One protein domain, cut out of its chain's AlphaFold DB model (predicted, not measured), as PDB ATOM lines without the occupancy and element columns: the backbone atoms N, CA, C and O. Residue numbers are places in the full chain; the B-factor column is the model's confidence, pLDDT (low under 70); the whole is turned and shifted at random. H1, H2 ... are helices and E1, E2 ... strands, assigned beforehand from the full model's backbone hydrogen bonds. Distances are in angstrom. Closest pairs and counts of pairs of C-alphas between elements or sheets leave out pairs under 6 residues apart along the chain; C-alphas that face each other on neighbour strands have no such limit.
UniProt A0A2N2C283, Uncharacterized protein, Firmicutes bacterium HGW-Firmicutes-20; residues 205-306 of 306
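AT A GLANCE: This is residues 205 to 306 of the 306 residues of an uncharacterized protein of Firmicutes bacterium HGW-Firmicutes-20 (UniProt A0A2N2C283). Two sheets lie partly face to face as a sandwich, a strongly twisted sheet of five strands and a smaller one of three, their strands crossed, with E5 and E6 close at one side. The short helix H1 lies at one end of the sandwich, near the last residue of E3 and the first of E6, and residues 266 to 272 stick out as a free loop. The printed part has 102 residues, mostly strand by class, with one named helix and eight named strands in the order E1 E2 E3 H1 E4 E5 E6 E7 E8. The larger sheet runs E1 E8 E7 E4 E5 and is mixed; the smaller runs E2 E3 E6 and is antiparallel. The whole is compact, with a radius of gyration of the C-alphas of 13.2 A and spans of 36 by 33 by 22 A.

IN THESE COORDINATES: E1, residues 213 to 216, begins at C-alpha 213 (29.177, 40.891, 14.605). It runs on into E2, residues 219 to 226, across a break of 2 residues at 86 degrees. E2 is 21.4 A long and E3, residues 229 to 236, 23.1 A. H1 holds residues 239 to 242. E4, residues 247 to 252, measures 16.9 A; E5 holds residues 255 to 259. E6, residues 276 to 281, measures 16.9 A, E7, residues 291 to 296, 16.4 A. E8, residues 299 to 304, measures 15.8 A and ends at C-alpha 304 (20.375, 37.617, 19.547).

HOW THE PARTS SIT: In the larger sheet E1, an edge strand, is parallel to E8, with N 215 and O 302 2.9 A apart. E7 and E8 form a hairpin, with N 303 and O 292 2.8 A apart. E7 is antiparallel to E4, N 251 and O 291 being 2.8 A apart. E4 and E5 form a hairpin, with N 257 and O 250 2.8 A apart. In the smaller sheet E2 and E3 form a hairpin, N 222 and O 233 being 2.8 A apart, and E6 is antiparallel to E3, with N 234 and O 277 2.8 A apart. The two sheets make a sandwich, two sheets face to face, their best planes 28 degrees apart and their strands at 66 degrees. Between E5 and E6 the closest C-alphas, of Ala 259 and Ile 279, are 5.0 A apart. H1 is not on the larger sheet, and only just not on the smaller, with 4 pairs of C-alphas within 10 A; it is too short for an O i to N i+4 pair, and its one O i to N i+3 pair is within range.

THE WHOLE: The two C-alphas farthest apart, those of Lys 206 and Asp 270, are 38.4 A apart. The printed part has no cut and ends at Lys 306, the chain's last residue. The link E5 to E6, 16 residues, is long. The mean pLDDT of the printed part is 93.6, and no printed residue is under 70.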
ATOM      1  N   GLU A 205      14.342  32.374   0.037       92.62
ATOM      2  CA  GLU A 205      15.435  31.808  -0.755       92.62
ATOM      3  C   GLU A 205      16.511  31.156   0.119       92.62
ATOM      4  O   GLU A 205      16.753  31.541   1.262       92.62
ATOM      5  N   LYS A 206      17.196  30.135  -0.409       89.62
ATOM      6  CA  LYS A 206      18.353  29.555   0.287       89.62
ATOM      7  C   LYS A 206      19.511  30.543   0.236       89.62
ATOM      8  O   LYS A 206      20.170  30.668  -0.794       89.62
ATOM      9  N   GLN A 207      19.792  31.182   1.362       86.25
ATOM     10  CA  GLN A 207      20.847  32.180   1.479       86.25
ATOM     11  C   GLN A 207      21.598  32.013   2.800       86.25
ATOM     12  O   GLN A 207      21.037  31.615   3.818       86.25
ATOM     13  N   THR A 208      22.892  32.322   2.781       84.62
ATOM     14  CA  THR A 208      23.710  32.444   3.989       84.62
ATOM     15  C   THR A 208      24.028  33.912   4.208       84.62
ATOM     16  O   THR A 208      24.543  34.572   3.308       84.62
ATOM     17  N   ILE A 209      23.745  34.413   5.408       88.62
ATOM     18  CA  ILE A 209      24.050  35.789   5.795       88.62
ATOM     19  C   ILE A 209      25.356  35.782   6.589       88.62
ATOM     20  O   ILE A 209      25.476  35.101   7.609       88.62
ATOM     21  N   VAL A 210      26.348  36.537   6.116       90.69
ATOM     22  CA  VAL A 210      27.617  36.729   6.827       90.69
ATOM     23  C   VAL A 210      27.463  37.932   7.746       90.69
ATOM     24  O   VAL A 210      27.473  39.070   7.284       90.69
ATOM     25  N   ALA A 211      27.303  37.680   9.043       91.62
ATOM     26  CA  ALA A 211      27.257  38.746  10.032       91.62
ATOM     27  C   ALA A 211      28.674  39.202  10.413       91.62
ATOM     28  O   ALA A 211      29.531  38.365  10.705       91.62
ATOM     29  N   SER A 212      28.911  40.515  10.455       93.19
ATOM     30  CA  SER A 212      30.185  41.087  10.916       93.19
ATOM     31  C   SER A 212      30.350  40.969  12.431       93.19
ATOM     32  O   SER A 212      31.457  40.818  12.950       93.19
ATOM     33  N   SER A 213      29.230  40.997  13.153       93.75
ATOM     34  CA  SER A 213      29.177  40.891  14.605       93.75
ATOM     35  C   SER A 213      27.831  40.333  15.076       93.75
ATOM     36  O   SER A 213      26.925  40.059  14.283       93.75
ATOM     37  N   ALA A 214      27.704  40.139  16.388       93.75
ATOM     38  CA  ALA A 214      26.452  39.757  17.018       93.75
ATOM     39  C   ALA A 214      26.183  40.649  18.231       93.75
ATOM     40  O   ALA A 214      27.058  40.825  19.080       93.75
ATOM     41  N   VAL A 215      24.964  41.172  18.331       93.31
ATOM     42  CA  VAL A 215      24.518  42.025  19.442       93.31
ATOM     43  C   VAL A 215      23.360  41.362  20.178       93.31
ATOM     44  O   VAL A 215      22.666  40.510  19.626       93.31
ATOM     45  N   SER A 216      23.188  41.697  21.456       92.81
ATOM     46  CA  SER A 216      22.002  41.280  22.214       92.81
ATOM     47  C   SER A 216      20.992  42.414  22.171       92.81
ATOM     48  O   SER A 216      21.309  43.524  22.590       92.81
ATOM     49  N   LEU A 217      19.808  42.130  21.645       92.62
ATOM     50  CA  LEU A 217      18.697  43.065  21.549       92.62
ATOM     51  C   LEU A 217      17.441  42.271  21.874       92.62
ATOM     52  O   LEU A 217      17.178  41.266  21.218       92.62
ATOM     53  N   LYS A 218      16.700  42.684  22.900       95.94
ATOM     54  CA  LYS A 218      15.460  42.007  23.273       95.94
ATOM     55  C   LYS A 218      14.383  42.305  22.229       95.94
ATOM     56  O   LYS A 218      14.191  43.463  21.854       95.94
ATOM     57  N   ILE A 219      13.713  41.254  21.761       97.12
ATOM     58  CA  ILE A 219      12.720  41.304  20.687       97.12
ATOM     59  C   ILE A 219      11.433  40.652  21.180       97.12
ATOM     60  O   ILE A 219      11.407  39.464  21.516       97.12
ATOM     61  N   THR A 220      10.357  41.431  21.196       96.75
ATOM     62  CA  THR A 220       9.016  40.939  21.507       96.75
ATOM     63  C   THR A 220       8.323  40.577  20.199       96.75
ATOM     64  O   THR A 220       8.082  41.455  19.380       96.75
ATOM     65  N   MET A 221       8.035  39.292  19.986       97.19
ATOM     66  CA  MET A 221       7.460  38.771  18.741       97.19
ATOM     67  C   MET A 221       6.036  38.262  18.959       97.19
ATOM     68  O   MET A 221       5.788  37.483  19.880       97.19
ATOM     69  N   GLU A 222       5.129  38.646  18.070       97.06
ATOM     70  CA  GLU A 222       3.770  38.124  17.986       97.06
ATOM     71  C   GLU A 222       3.508  37.620  16.570       97.06
ATOM     72  O   GLU A 222       3.676  38.349  15.591       97.06
ATOM     73  N   GLN A 223       3.069  36.368  16.453       97.31
ATOM     74  CA  GLN A 223       2.692  35.789  15.172       97.31
ATOM     75  C   GLN A 223       1.236  35.350  15.188       97.31
ATOM     76  O   GLN A 223       0.794  34.623  16.077       97.31
ATOM     77  N   GLN A 224       0.502  35.751  14.155       96.38
ATOM     78  CA  GLN A 224      -0.912  35.446  13.994       96.38
ATOM     79  C   GLN A 224      -1.219  34.954  12.581       96.38
ATOM     80  O   GLN A 224      -0.595  35.370  11.605       96.38
ATOM     81  N   LYS A 225      -2.211  34.070  12.459       96.12
ATOM     82  CA  LYS A 225      -2.746  33.658  11.158       96.12
ATOM     83  C   LYS A 225      -3.760  34.702  10.681       96.12
ATOM     84  O   LYS A 225      -4.764  34.923  11.354       96.12
ATOM     85  N   LYS A 226      -3.518  35.317   9.521       92.06
ATOM     86  CA  LYS A 226      -4.429  36.259   8.857       92.06
ATOM     87  C   LYS A 226      -4.910  35.638   7.546       92.06
ATOM     88  O   LYS A 226      -4.163  35.573   6.576       92.06
ATOM     89  N   SER A 227      -6.159  35.175   7.517       87.62
ATOM     90  CA  SER A 227      -6.727  34.438   6.375       87.62
ATOM     91  C   SER A 227      -5.862  33.221   5.994       87.62
ATOM     92  O   SER A 227      -5.750  32.294   6.800       87.62
ATOM     93  N   ASP A 228      -5.234  33.228   4.815       89.62
ATOM     94  CA  ASP A 228      -4.419  32.127   4.283       89.62
ATOM     95  C   ASP A 228      -2.905  32.329   4.475       89.62
ATOM     96  O   ASP A 228      -2.114  31.506   4.023       89.62
ATOM     97  N   VAL A 229      -2.495  33.395   5.170       95.06
ATOM     98  CA  VAL A 229      -1.087  33.720   5.444       95.06
ATOM     99  C   VAL A 229      -0.830  33.875   6.943       95.06
ATOM    100  O   VAL A 229      -1.751  34.007   7.756       95.06
ATOM    101  N   PHE A 230       0.440  33.869   7.329       96.69
ATOM    102  CA  PHE A 230       0.899  34.209   8.668       96.69
ATOM    103  C   PHE A 230       1.517  35.601   8.653       96.69
ATOM    104  O   PHE A 230       2.223  35.963   7.720       96.69
ATOM    105  N   TYR A 231       1.236  36.375   9.695       97.56
ATOM    106  CA  TYR A 231       1.818  37.686   9.924       97.56
ATOM    107  C   TYR A 231       2.613  37.641  11.222       97.56
ATOM    108  O   TYR A 231       2.037  37.369  12.280       97.56
ATOM    109  N   LEU A 232       3.916  37.880  11.129       98.12
ATOM    110  CA  LEU A 232       4.800  38.077  12.271       98.12
ATOM    111  C   LEU A 232       5.037  39.580  12.432       98.12
ATOM    112  O   LEU A 232       5.418  40.245  11.473       98.12
ATOM    113  N   ASN A 233       4.817  40.085  13.640       98.00
ATOM    114  CA  ASN A 233       5.083  41.457  14.054       98.00
ATOM    115  C   ASN A 233       6.039  41.415  15.244       98.00
ATOM    116  O   ASN A 233       5.793  40.696  16.213       98.00
ATOM    117  N   ALA A 234       7.139  42.149  15.173       97.81
ATOM    118  CA  ALA A 234       8.198  42.075  16.160       97.81
ATOM    119  C   ALA A 234       8.662  43.472  16.550       97.81
ATOM    120  O   ALA A 234       9.058  44.253  15.693       97.81
ATOM    121  N   ARG A 235       8.653  43.773  17.846       97.31
ATOM    122  CA  ARG A 235       9.118  45.048  18.399       97.31
ATOM    123  C   ARG A 235      10.516  44.887  18.977       97.31
ATOM    124  O   ARG A 235      10.765  43.940  19.729       97.31
ATOM    125  N   PHE A 236      11.413  45.824  18.684       97.00
ATOM    126  CA  PHE A 236      12.692  45.916  19.384       97.00
ATOM    127  C   PHE A 236      12.497  46.646  20.719       97.00
ATOM    128  O   PHE A 236      11.911  47.721  20.764       97.00
ATOM    129  N   ASP A 237      12.977  46.109  21.836       94.12
ATOM    130  CA  ASP A 237      12.741  46.763  23.133       94.12
ATOM    131  C   ASP A 237      13.617  48.018  23.327       94.12
ATOM    132  O   ASP A 237      13.147  49.015  23.878       94.12
ATOM    133  N   ASP A 238      14.869  47.996  22.849       94.88
ATOM    134  CA  ASP A 238      15.759  49.168  22.828       94.88
ATOM    135  C   ASP A 238      15.605  49.949  21.515       94.88
ATOM    136  O   ASP A 238      16.335  49.745  20.542       94.88
ATOM    137  N   GLN A 239      14.648  50.873  21.526       94.69
ATOM    138  CA  GLN A 239      14.295  51.745  20.403       94.69
ATOM    139  C   GLN A 239      15.468  52.609  19.912       94.69
ATOM    140  O   GLN A 239      15.597  52.857  18.718       94.69
ATOM    141  N   LYS A 240      16.372  53.023  20.810       93.06
ATOM    142  CA  LYS A 240      17.500  53.892  20.452       93.06
ATOM    143  C   LYS A 240      18.565  53.150  19.649       93.06
ATOM    144  O   LYS A 240      19.169  53.714  18.743       93.06
ATOM    145  N   SER A 241      18.832  51.898  20.008       90.88
ATOM    146  CA  SER A 241      19.734  51.053  19.221       90.88
ATOM    147  C   SER A 241      19.076  50.622  17.909       90.88
ATOM    148  O   SER A 241      19.747  50.553  16.880       90.88
ATOM    149  N   ALA A 242      17.765  50.367  17.944       93.12
ATOM    150  CA  ALA A 242      16.987  49.903  16.805       93.12
ATOM    151  C   ALA A 242      16.792  50.948  15.694       93.12
ATOM    152  O   ALA A 242      16.714  50.557  14.536       93.12
ATOM    153  N   GLU A 243      16.806  52.247  16.014       93.19
ATOM    154  CA  GLU A 243      16.734  53.353  15.038       93.19
ATOM    155  C   GLU A 243      17.766  53.249  13.901       93.19
ATOM    156  O   GLU A 243      17.555  53.744  12.798       93.19
ATOM    157  N   LYS A 244      18.897  52.581  14.146       93.44
ATOM    158  CA  LYS A 244      19.958  52.399  13.148       93.44
ATOM    159  C   LYS A 244      19.708  51.248  12.170       93.44
ATOM    160  O   LYS A 244      20.456  51.118  11.202       93.44
ATOM    161  N   ILE A 245      18.740  50.379  12.456       95.12
ATOM    162  CA  ILE A 245      18.452  49.180  11.669       95.12
ATOM    163  C   ILE A 245      17.554  49.580  10.500       95.12
ATOM    164  O   ILE A 245      16.405  49.953  10.698       95.12
ATOM    165  N   ILE A 246      18.076  49.469   9.279       93.31
ATOM    166  CA  ILE A 246      17.381  49.922   8.061       93.31
ATOM    167  C   ILE A 246      16.897  48.773   7.165       93.31
ATOM    168  O   ILE A 246      16.182  49.008   6.198       93.31
ATOM    169  N   ALA A 247      17.282  47.532   7.467       95.69
ATOM    170  CA  ALA A 247      16.744  46.332   6.829       95.69
ATOM    171  C   ALA A 247      16.820  45.141   7.786       95.69
ATOM    172  O   ALA A 247      17.714  45.080   8.636       95.69
ATOM    173  N   VAL A 248      15.904  44.183   7.635       97.56
ATOM    174  CA  VAL A 248      15.866  42.969   8.456       97.56
ATOM    175  C   VAL A 248      15.742  41.738   7.569       97.56
ATOM    176  O   VAL A 248      14.897  41.676   6.682       97.56
ATOM    177  N   LYS A 249      16.581  40.738   7.837       97.62
ATOM    178  CA  LYS A 249      16.485  39.402   7.246       97.62
ATOM    179  C   LYS A 249      16.234  38.370   8.333       97.62
ATOM    180  O   LYS A 249      16.817  38.439   9.417       97.62
ATOM    181  N   LEU A 250      15.398  37.392   8.015       97.38
ATOM    182  CA  LEU A 250      15.058  36.276   8.891       97.38
ATOM    183  C   LEU A 250      15.533  34.977   8.249       97.38
ATOM    184  O   LEU A 250      15.281  34.780   7.068       97.38
ATOM    185  N   ILE A 251      16.175  34.084   9.001       96.06
ATOM    186  CA  ILE A 251      16.465  32.720   8.541       96.06
ATOM    187  C   ILE A 251      15.654  31.737   9.380       96.06
ATOM    188  O   ILE A 251      15.804  31.679  10.598       96.06
ATOM    189  N   SER A 252      14.817  30.946   8.713       94.12
ATOM    190  CA  SER A 252      14.055  29.847   9.312       94.12
ATOM    191  C   SER A 252      14.282  28.585   8.484       94.12
ATOM    192  O   SER A 252      14.153  28.613   7.262       94.12
ATOM    193  N   GLU A 253      14.703  27.497   9.133       91.00
ATOM    194  CA  GLU A 253      15.008  26.209   8.481       91.00
ATOM    195  C   GLU A 253      15.993  26.313   7.288       91.00
ATOM    196  O   GLU A 253      15.938  25.546   6.325       91.00
ATOM    197  N   GLY A 254      16.924  27.274   7.340       90.31
ATOM    198  CA  GLY A 254      17.904  27.528   6.275       90.31
ATOM    199  C   GLY A 254      17.358  28.284   5.055       90.31
ATOM    200  O   GLY A 254      18.060  28.393   4.047       90.31
ATOM    201  N   ILE A 255      16.130  28.798   5.136       94.31
ATOM    202  CA  ILE A 255      15.522  29.700   4.157       94.31
ATOM    203  C   ILE A 255      15.566  31.120   4.713       94.31
ATOM    204  O   ILE A 255      15.118  31.359   5.834       94.31
ATOM    205  N   ALA A 256      16.119  32.045   3.935       95.88
ATOM    206  CA  ALA A 256      16.159  33.459   4.257       95.88
ATOM    207  C   ALA A 256      14.949  34.183   3.667       95.88
ATOM    208  O   ALA A 256      14.563  33.918   2.530       95.88
ATOM    209  N   TYR A 257      14.403  35.119   4.431       97.06
ATOM    210  CA  TYR A 257      13.305  35.989   4.040       97.06
ATOM    211  C   TYR A 257      13.688  37.444   4.301       97.06
ATOM    212  O   TYR A 257      14.301  37.745   5.330       97.06
ATOM    213  N   ASP A 258      13.284  38.339   3.406       96.25
ATOM    214  CA  ASP A 258      13.345  39.779   3.644       96.25
ATOM    215  C   ASP A 258      12.100  40.213   4.430       96.25
ATOM    216  O   ASP A 258      10.965  39.998   4.003       96.25
ATOM    217  N   ALA A 259      12.320  40.790   5.611       97.50
ATOM    218  CA  ALA A 259      11.275  41.373   6.441       97.50
ATOM    219  C   ALA A 259      11.289  42.896   6.293       97.50
ATOM    220  O   ALA A 259      12.344  43.517   6.123       97.50
ATOM    221  N   PHE A 260      10.120  43.517   6.416       97.12
ATOM    222  CA  PHE A 260      10.039  44.968   6.463       97.12
ATOM    223  C   PHE A 260      10.582  45.456   7.809       97.12
ATOM    224  O   PHE A 260      10.174  44.912   8.837       97.12
ATOM    225  N   PRO A 261      11.453  46.482   7.846       96.12
ATOM    226  CA  PRO A 261      11.945  47.102   9.079       96.12
ATOM    227  C   PRO A 261      10.874  48.024   9.695       96.12
ATOM    228  O   PRO A 261      11.115  49.194   9.972       96.12
ATOM    229  N   ILE A 262       9.656  47.501   9.828       95.88
ATOM    230  CA  ILE A 262       8.455  48.195  10.285       95.88
ATOM    231  C   ILE A 262       7.851  47.355  11.399       95.88
ATOM    232  O   ILE A 262       7.597  46.166  11.194       95.88
ATOM    233  N   TYR A 263       7.586  47.960  12.549       95.69
ATOM    234  CA  TYR A 263       6.672  47.395  13.532       95.69
ATOM    235  C   TYR A 263       5.328  48.096  13.408       95.69
ATOM    236  O   TYR A 263       5.270  49.318  13.385       95.69
ATOM    237  N   GLN A 264       4.259  47.310  13.312       93.88
ATOM    238  CA  GLN A 264       2.910  47.853  13.210       93.88
ATOM    239  C   GLN A 264       2.265  47.868  14.599       93.88
ATOM    240  O   GLN A 264       1.888  46.811  15.111       93.88
ATOM    241  N   ASP A 265       2.130  49.044  15.198       89.38
ATOM    242  CA  ASP A 265       1.504  49.257  16.511       89.38
ATOM    243  C   ASP A 265      -0.022  49.467  16.438       89.38
ATOM    244  O   ASP A 265      -0.730  49.286  17.430       89.38
ATOM    245  N   GLY A 266      -0.538  49.741  15.238       84.00
ATOM    246  CA  GLY A 266      -1.964  49.864  14.957       84.00
ATOM    247  C   GLY A 266      -2.485  51.298  14.898       84.00
ATOM    248  O   GLY A 266      -3.681  51.450  14.639       84.00
ATOM    249  N   ASP A 267      -1.630  52.310  15.072       85.00
ATOM    250  CA  ASP A 267      -1.962  53.715  14.837       85.00
ATOM    251  C   ASP A 267      -0.973  54.302  13.824       85.00
ATOM    252  O   ASP A 267       0.226  54.290  14.028       85.00
ATOM    253  N   VAL A 268      -1.473  54.743  12.671       83.25
ATOM    254  CA  VAL A 268      -0.621  55.285  11.594       83.25
ATOM    255  C   VAL A 268      -0.665  56.812  11.543       83.25
ATOM    256  O   VAL A 268       0.057  57.421  10.753       83.25
ATOM    257  N   GLU A 269      -1.550  57.428  12.335       81.38
ATOM    258  CA  GLU A 269      -1.849  58.863  12.301       81.38
ATOM    259  C   GLU A 269      -1.274  59.625  13.508       81.38
ATOM    260  O   GLU A 269      -1.428  60.846  13.576       81.38
ATOM    261  N   ASP A 270      -0.622  58.949  14.460       83.38
ATOM    262  CA  ASP A 270      -0.085  59.579  15.675       83.38
ATOM    263  C   ASP A 270       1.343  60.144  15.518       83.38
ATOM    264  O   ASP A 270       1.840  60.835  16.414       83.38
ATOM    265  N   ASP A 271       1.963  59.908  14.358       81.31
ATOM    266  CA  ASP A 271       3.337  60.273  14.002       81.31
ATOM    267  C   ASP A 271       4.413  59.629  14.908       81.31
ATOM    268  O   ASP A 271       5.557  60.103  14.952       81.31
ATOM    269  N   ILE A 272       4.086  58.545  15.620       87.31
ATOM    270  CA  ILE A 272       5.005  57.826  16.504       87.31
ATOM    271  C   ILE A 272       5.522  56.581  15.787       87.31
ATOM    272  O   ILE A 272       4.810  55.626  15.520       87.31
ATOM    273  N   ILE A 273       6.825  56.565  15.501       89.62
ATOM    274  CA  ILE A 273       7.473  55.402  14.892       89.62
ATOM    275  C   ILE A 273       8.126  54.566  15.988       89.62
ATOM    276  O   ILE A 273       9.093  54.996  16.623       89.62
ATOM    277  N   GLU A 274       7.623  53.349  16.170       93.31
ATOM    278  CA  GLU A 274       8.300  52.311  16.937       93.31
ATOM    279  C   GLU A 274       9.105  51.386  16.012       93.31
ATOM    280  O   GLU A 274       8.622  50.865  15.008       93.31
ATOM    281  N   TYR A 275      10.362  51.144  16.371       95.69
ATOM    282  CA  TYR A 275      11.273  50.306  15.610       95.69
ATOM    283  C   TYR A 275      11.057  48.821  15.896       95.69
ATOM    284  O   TYR A 275      10.978  48.365  17.046       95.69
ATOM    285  N   GLY A 276      11.057  48.046  14.820       97.06
ATOM    286  CA  GLY A 276      10.898  46.604  14.832       97.06
ATOM    287  C   GLY A 276      10.912  46.051  13.417       97.06
ATOM    288  O   GLY A 276      11.507  46.642  12.517       97.06
ATOM    289  N   PHE A 277      10.285  44.901  13.224       98.00
ATOM    290  CA  PHE A 277      10.124  44.316  11.905       98.00
ATOM    291  C   PHE A 277       8.842  43.512  11.794       98.00
ATOM    292  O   PHE A 277       8.246  43.088  12.784       98.00
ATOM    293  N   SER A 278       8.442  43.265  10.557       97.94
ATOM    294  CA  SER A 278       7.223  42.538  10.256       97.94
ATOM    295  C   SER A 278       7.302  41.857   8.900       97.94
ATOM    296  O   SER A 278       8.054  42.259   8.009       97.94
ATOM    297  N   ILE A 279       6.544  40.775   8.751       98.00
ATOM    298  CA  ILE A 279       6.582  39.952   7.546       98.00
ATOM    299  C   ILE A 279       5.286  39.159   7.380       98.00
ATOM    300  O   ILE A 279       4.710  38.670   8.357       98.00
ATOM    301  N   TYR A 280       4.849  39.009   6.128       97.25
ATOM    302  CA  TYR A 280       3.808  38.063   5.737       97.25
ATOM    303  C   TYR A 280       4.443  36.831   5.088       97.25
ATOM    304  O   TYR A 280       5.225  36.961   4.151       97.25
ATOM    305  N   THR A 281       4.091  35.631   5.548       96.25
ATOM    306  CA  THR A 281       4.604  34.359   5.013       96.25
ATOM    307  C   THR A 281       3.471  33.370   4.747       96.25
ATOM    308  O   THR A 281       2.435  33.387   5.410       96.25
ATOM    309  N   ILE A 282       3.663  32.461   3.784       94.56
ATOM    310  CA  ILE A 282       2.700  31.371   3.518       94.56
ATOM    311  C   ILE A 282       2.683  30.371   4.680       94.56
ATOM    312  O   ILE A 282       1.628  29.899   5.098       94.56
ATOM    313  N   ASN A 283       3.866  30.054   5.209       93.19
ATOM    314  CA  ASN A 283       4.039  29.076   6.276       93.19
ATOM    315  C   ASN A 283       4.326  29.765   7.607       93.19
ATOM    316  O   ASN A 283       4.930  30.839   7.654       93.19
ATOM    317  N   GLN A 284       3.919  29.115   8.693       95.06
ATOM    318  CA  GLN A 284       4.262  29.542  10.040       95.06
ATOM    319  C   GLN A 284       5.773  29.425  10.255       95.06
ATOM    320  O   GLN A 284       6.338  28.357  10.041       95.06
ATOM    321  N   LEU A 285       6.405  30.513  10.698       95.75
ATOM    322  CA  LEU A 285       7.803  30.503  11.126       95.75
ATOM    323  C   LEU A 285       7.944  29.860  12.514       95.75
ATOM    324  O   LEU A 285       7.102  30.068  13.390       95.75
ATOM    325  N   ASP A 286       9.019  29.096  12.710       94.88
ATOM    326  CA  ASP A 286       9.427  28.615  14.032       94.88
ATOM    327  C   ASP A 286      10.222  29.706  14.756       94.88
ATOM    328  O   ASP A 286      11.384  29.962  14.440       94.88
ATOM    329  N   LEU A 287       9.581  30.363  15.725       94.56
ATOM    330  CA  LEU A 287      10.153  31.495  16.455       94.56
ATOM    331  C   LEU A 287      11.273  31.089  17.426       94.56
ATOM    332  O   LEU A 287      12.059  31.950  17.817       94.56
ATOM    333  N   GLU A 288      11.365  29.814  17.823       91.81
ATOM    334  CA  GLU A 288      12.422  29.341  18.730       91.81
ATOM    335  C   GLU A 288      13.768  29.171  18.012       91.81
ATOM    336  O   GLU A 288      14.822  29.387  18.615       91.81
ATOM    337  N   SER A 289      13.741  28.805  16.726       92.69
ATOM    338  CA  SER A 289      14.940  28.631  15.894       92.69
ATOM    339  C   SER A 289      15.181  29.763  14.891       92.69
ATOM    340  O   SER A 289      16.155  29.711  14.139       92.69
ATOM    341  N   LEU A 290      14.338  30.801  14.899       95.81
ATOM    342  CA  LEU A 290      14.442  31.945  14.000       95.81
ATOM    343  C   LEU A 290      15.743  32.724  14.231       95.81
ATOM    344  O   LEU A 290      15.976  33.289  15.303       95.81
ATOM    345  N   GLU A 291      16.579  32.813  13.201       96.44
ATOM    346  CA  GLU A 291      17.740  33.698  13.218       96.44
ATOM    347  C   GLU A 291      17.360  35.060  12.638       96.44
ATOM    348  O   GLU A 291      16.764  35.144  11.566       96.44
ATOM    349  N   ILE A 292      17.723  36.134  13.337       97.44
ATOM    350  CA  ILE A 292      17.340  37.502  12.979       97.44
ATOM    351  C   ILE A 292      18.608  38.307  12.705       97.44
ATOM    352  O   ILE A 292      19.548  38.307  13.506       97.44
ATOM    353  N   TYR A 293      18.629  39.005  11.575       97.62
ATOM    354  CA  TYR A 293      19.744  39.837  11.143       97.62
ATOM    355  C   TYR A 293      19.247  41.243  10.838       97.62
ATOM    356  O   TYR A 293      18.296  41.408  10.079       97.62
ATOM    357  N   GLY A 294      19.900  42.249  11.413       97.25
ATOM    358  CA  GLY A 294      19.667  43.658  11.102       97.25
ATOM    359  C   GLY A 294      20.802  44.210  10.249       97.25
ATOM    360  O   GLY A 294      21.966  43.881  10.491       97.25
ATOM    361  N   PHE A 295      20.478  45.040   9.264       96.56
ATOM    362  CA  PHE A 295      21.459  45.811   8.507       96.56
ATOM    363  C   PHE A 295      21.582  47.209   9.110       96.56
ATOM    364  O   PHE A 295      20.597  47.945   9.177       96.56
ATOM    365  N   MET A 296      22.783  47.569   9.556       93.62
ATOM    366  CA  MET A 296      23.101  48.901  10.073       93.62
ATOM    367  C   MET A 296      24.576  49.215   9.829       93.62
ATOM    368  O   MET A 296      25.401  48.309   9.782       93.62
ATOM    369  N   GLU A 297      24.913  50.495   9.653       90.44
ATOM    370  CA  GLU A 297      26.302  50.943   9.436       90.44
ATOM    371  C   GLU A 297      27.010  50.204   8.266       90.44
ATOM    372  O   GLU A 297      28.211  49.958   8.305       90.44
ATOM    373  N   ASN A 298      26.257  49.885   7.201       90.69
ATOM    374  CA  ASN A 298      26.685  49.132   6.009       90.69
ATOM    375  C   ASN A 298      27.082  47.662   6.239       90.69
ATOM    376  O   ASN A 298      27.724  47.057   5.377       90.69
ATOM    377  N   GLU A 299      26.674  47.056   7.355       95.50
ATOM    378  CA  GLU A 299      26.976  45.662   7.669       95.50
ATOM    379  C   GLU A 299      25.748  44.897   8.182       95.50
ATOM    380  O   GLU A 299      24.843  45.457   8.802       95.50
ATOM    381  N   TRP A 300      25.726  43.581   7.943       97.12
ATOM    382  CA  TRP A 300      24.759  42.678   8.565       97.12
ATOM    383  C   TRP A 300      25.235  42.272   9.956       97.12
ATOM    384  O   TRP A 300      26.372  41.833  10.134       97.12
ATOM    385  N   ILE A 301      24.345  42.355  10.938       96.62
ATOM    386  CA  ILE A 301      24.626  42.024  12.334       96.62
ATOM    387  C   ILE A 301      23.586  41.025  12.822       96.62
ATOM    388  O   ILE A 301      22.387  41.197  12.604       96.62
ATOM    389  N   LYS A 302      24.042  39.970  13.503       96.81
ATOM    390  CA  LYS A 302      23.140  38.986  14.106       96.81
ATOM    391  C   LYS A 302      22.517  39.560  15.379       96.81
ATOM    392  O   LYS A 302      23.238  39.953  16.301       96.81
ATOM    393  N   LEU A 303      21.190  39.575  15.445       96.12
ATOM    394  CA  LEU A 303      20.420  40.036  16.598       96.12
ATOM    395  C   LEU A 303      20.053  38.823  17.455       96.12
ATOM    396  O   LEU A 303      19.210  38.008  17.087       96.12
ATOM    397  N   ASN A 304      20.714  38.673  18.601       92.56
ATOM    398  CA  ASN A 304      20.375  37.617  19.547       92.56
ATOM    399  C   ASN A 304      19.254  38.107  20.462       92.56
ATOM    400  O   ASN A 304      19.488  38.996  21.284       92.56
ATOM    401  N   ASN A 305      18.076  37.490  20.347       89.88
ATOM    402  CA  ASN A 305      16.967  37.746  21.256       89.88
ATOM    403  C   ASN A 305      17.295  37.178  22.648       89.88
ATOM    404  O   ASN A 305      17.310  35.959  22.835       89.88
ATOM    405  N   LYS A 306      17.637  38.052  23.597       73.94
ATOM    406  CA  LYS A 306      17.997  37.713  24.982       73.94
ATOM    407  C   LYS A 306      17.419  38.720  25.960       73.94
ATOM    408  O   LYS A 306      17.352  39.913  25.592       73.94
TER     409      LYS A 306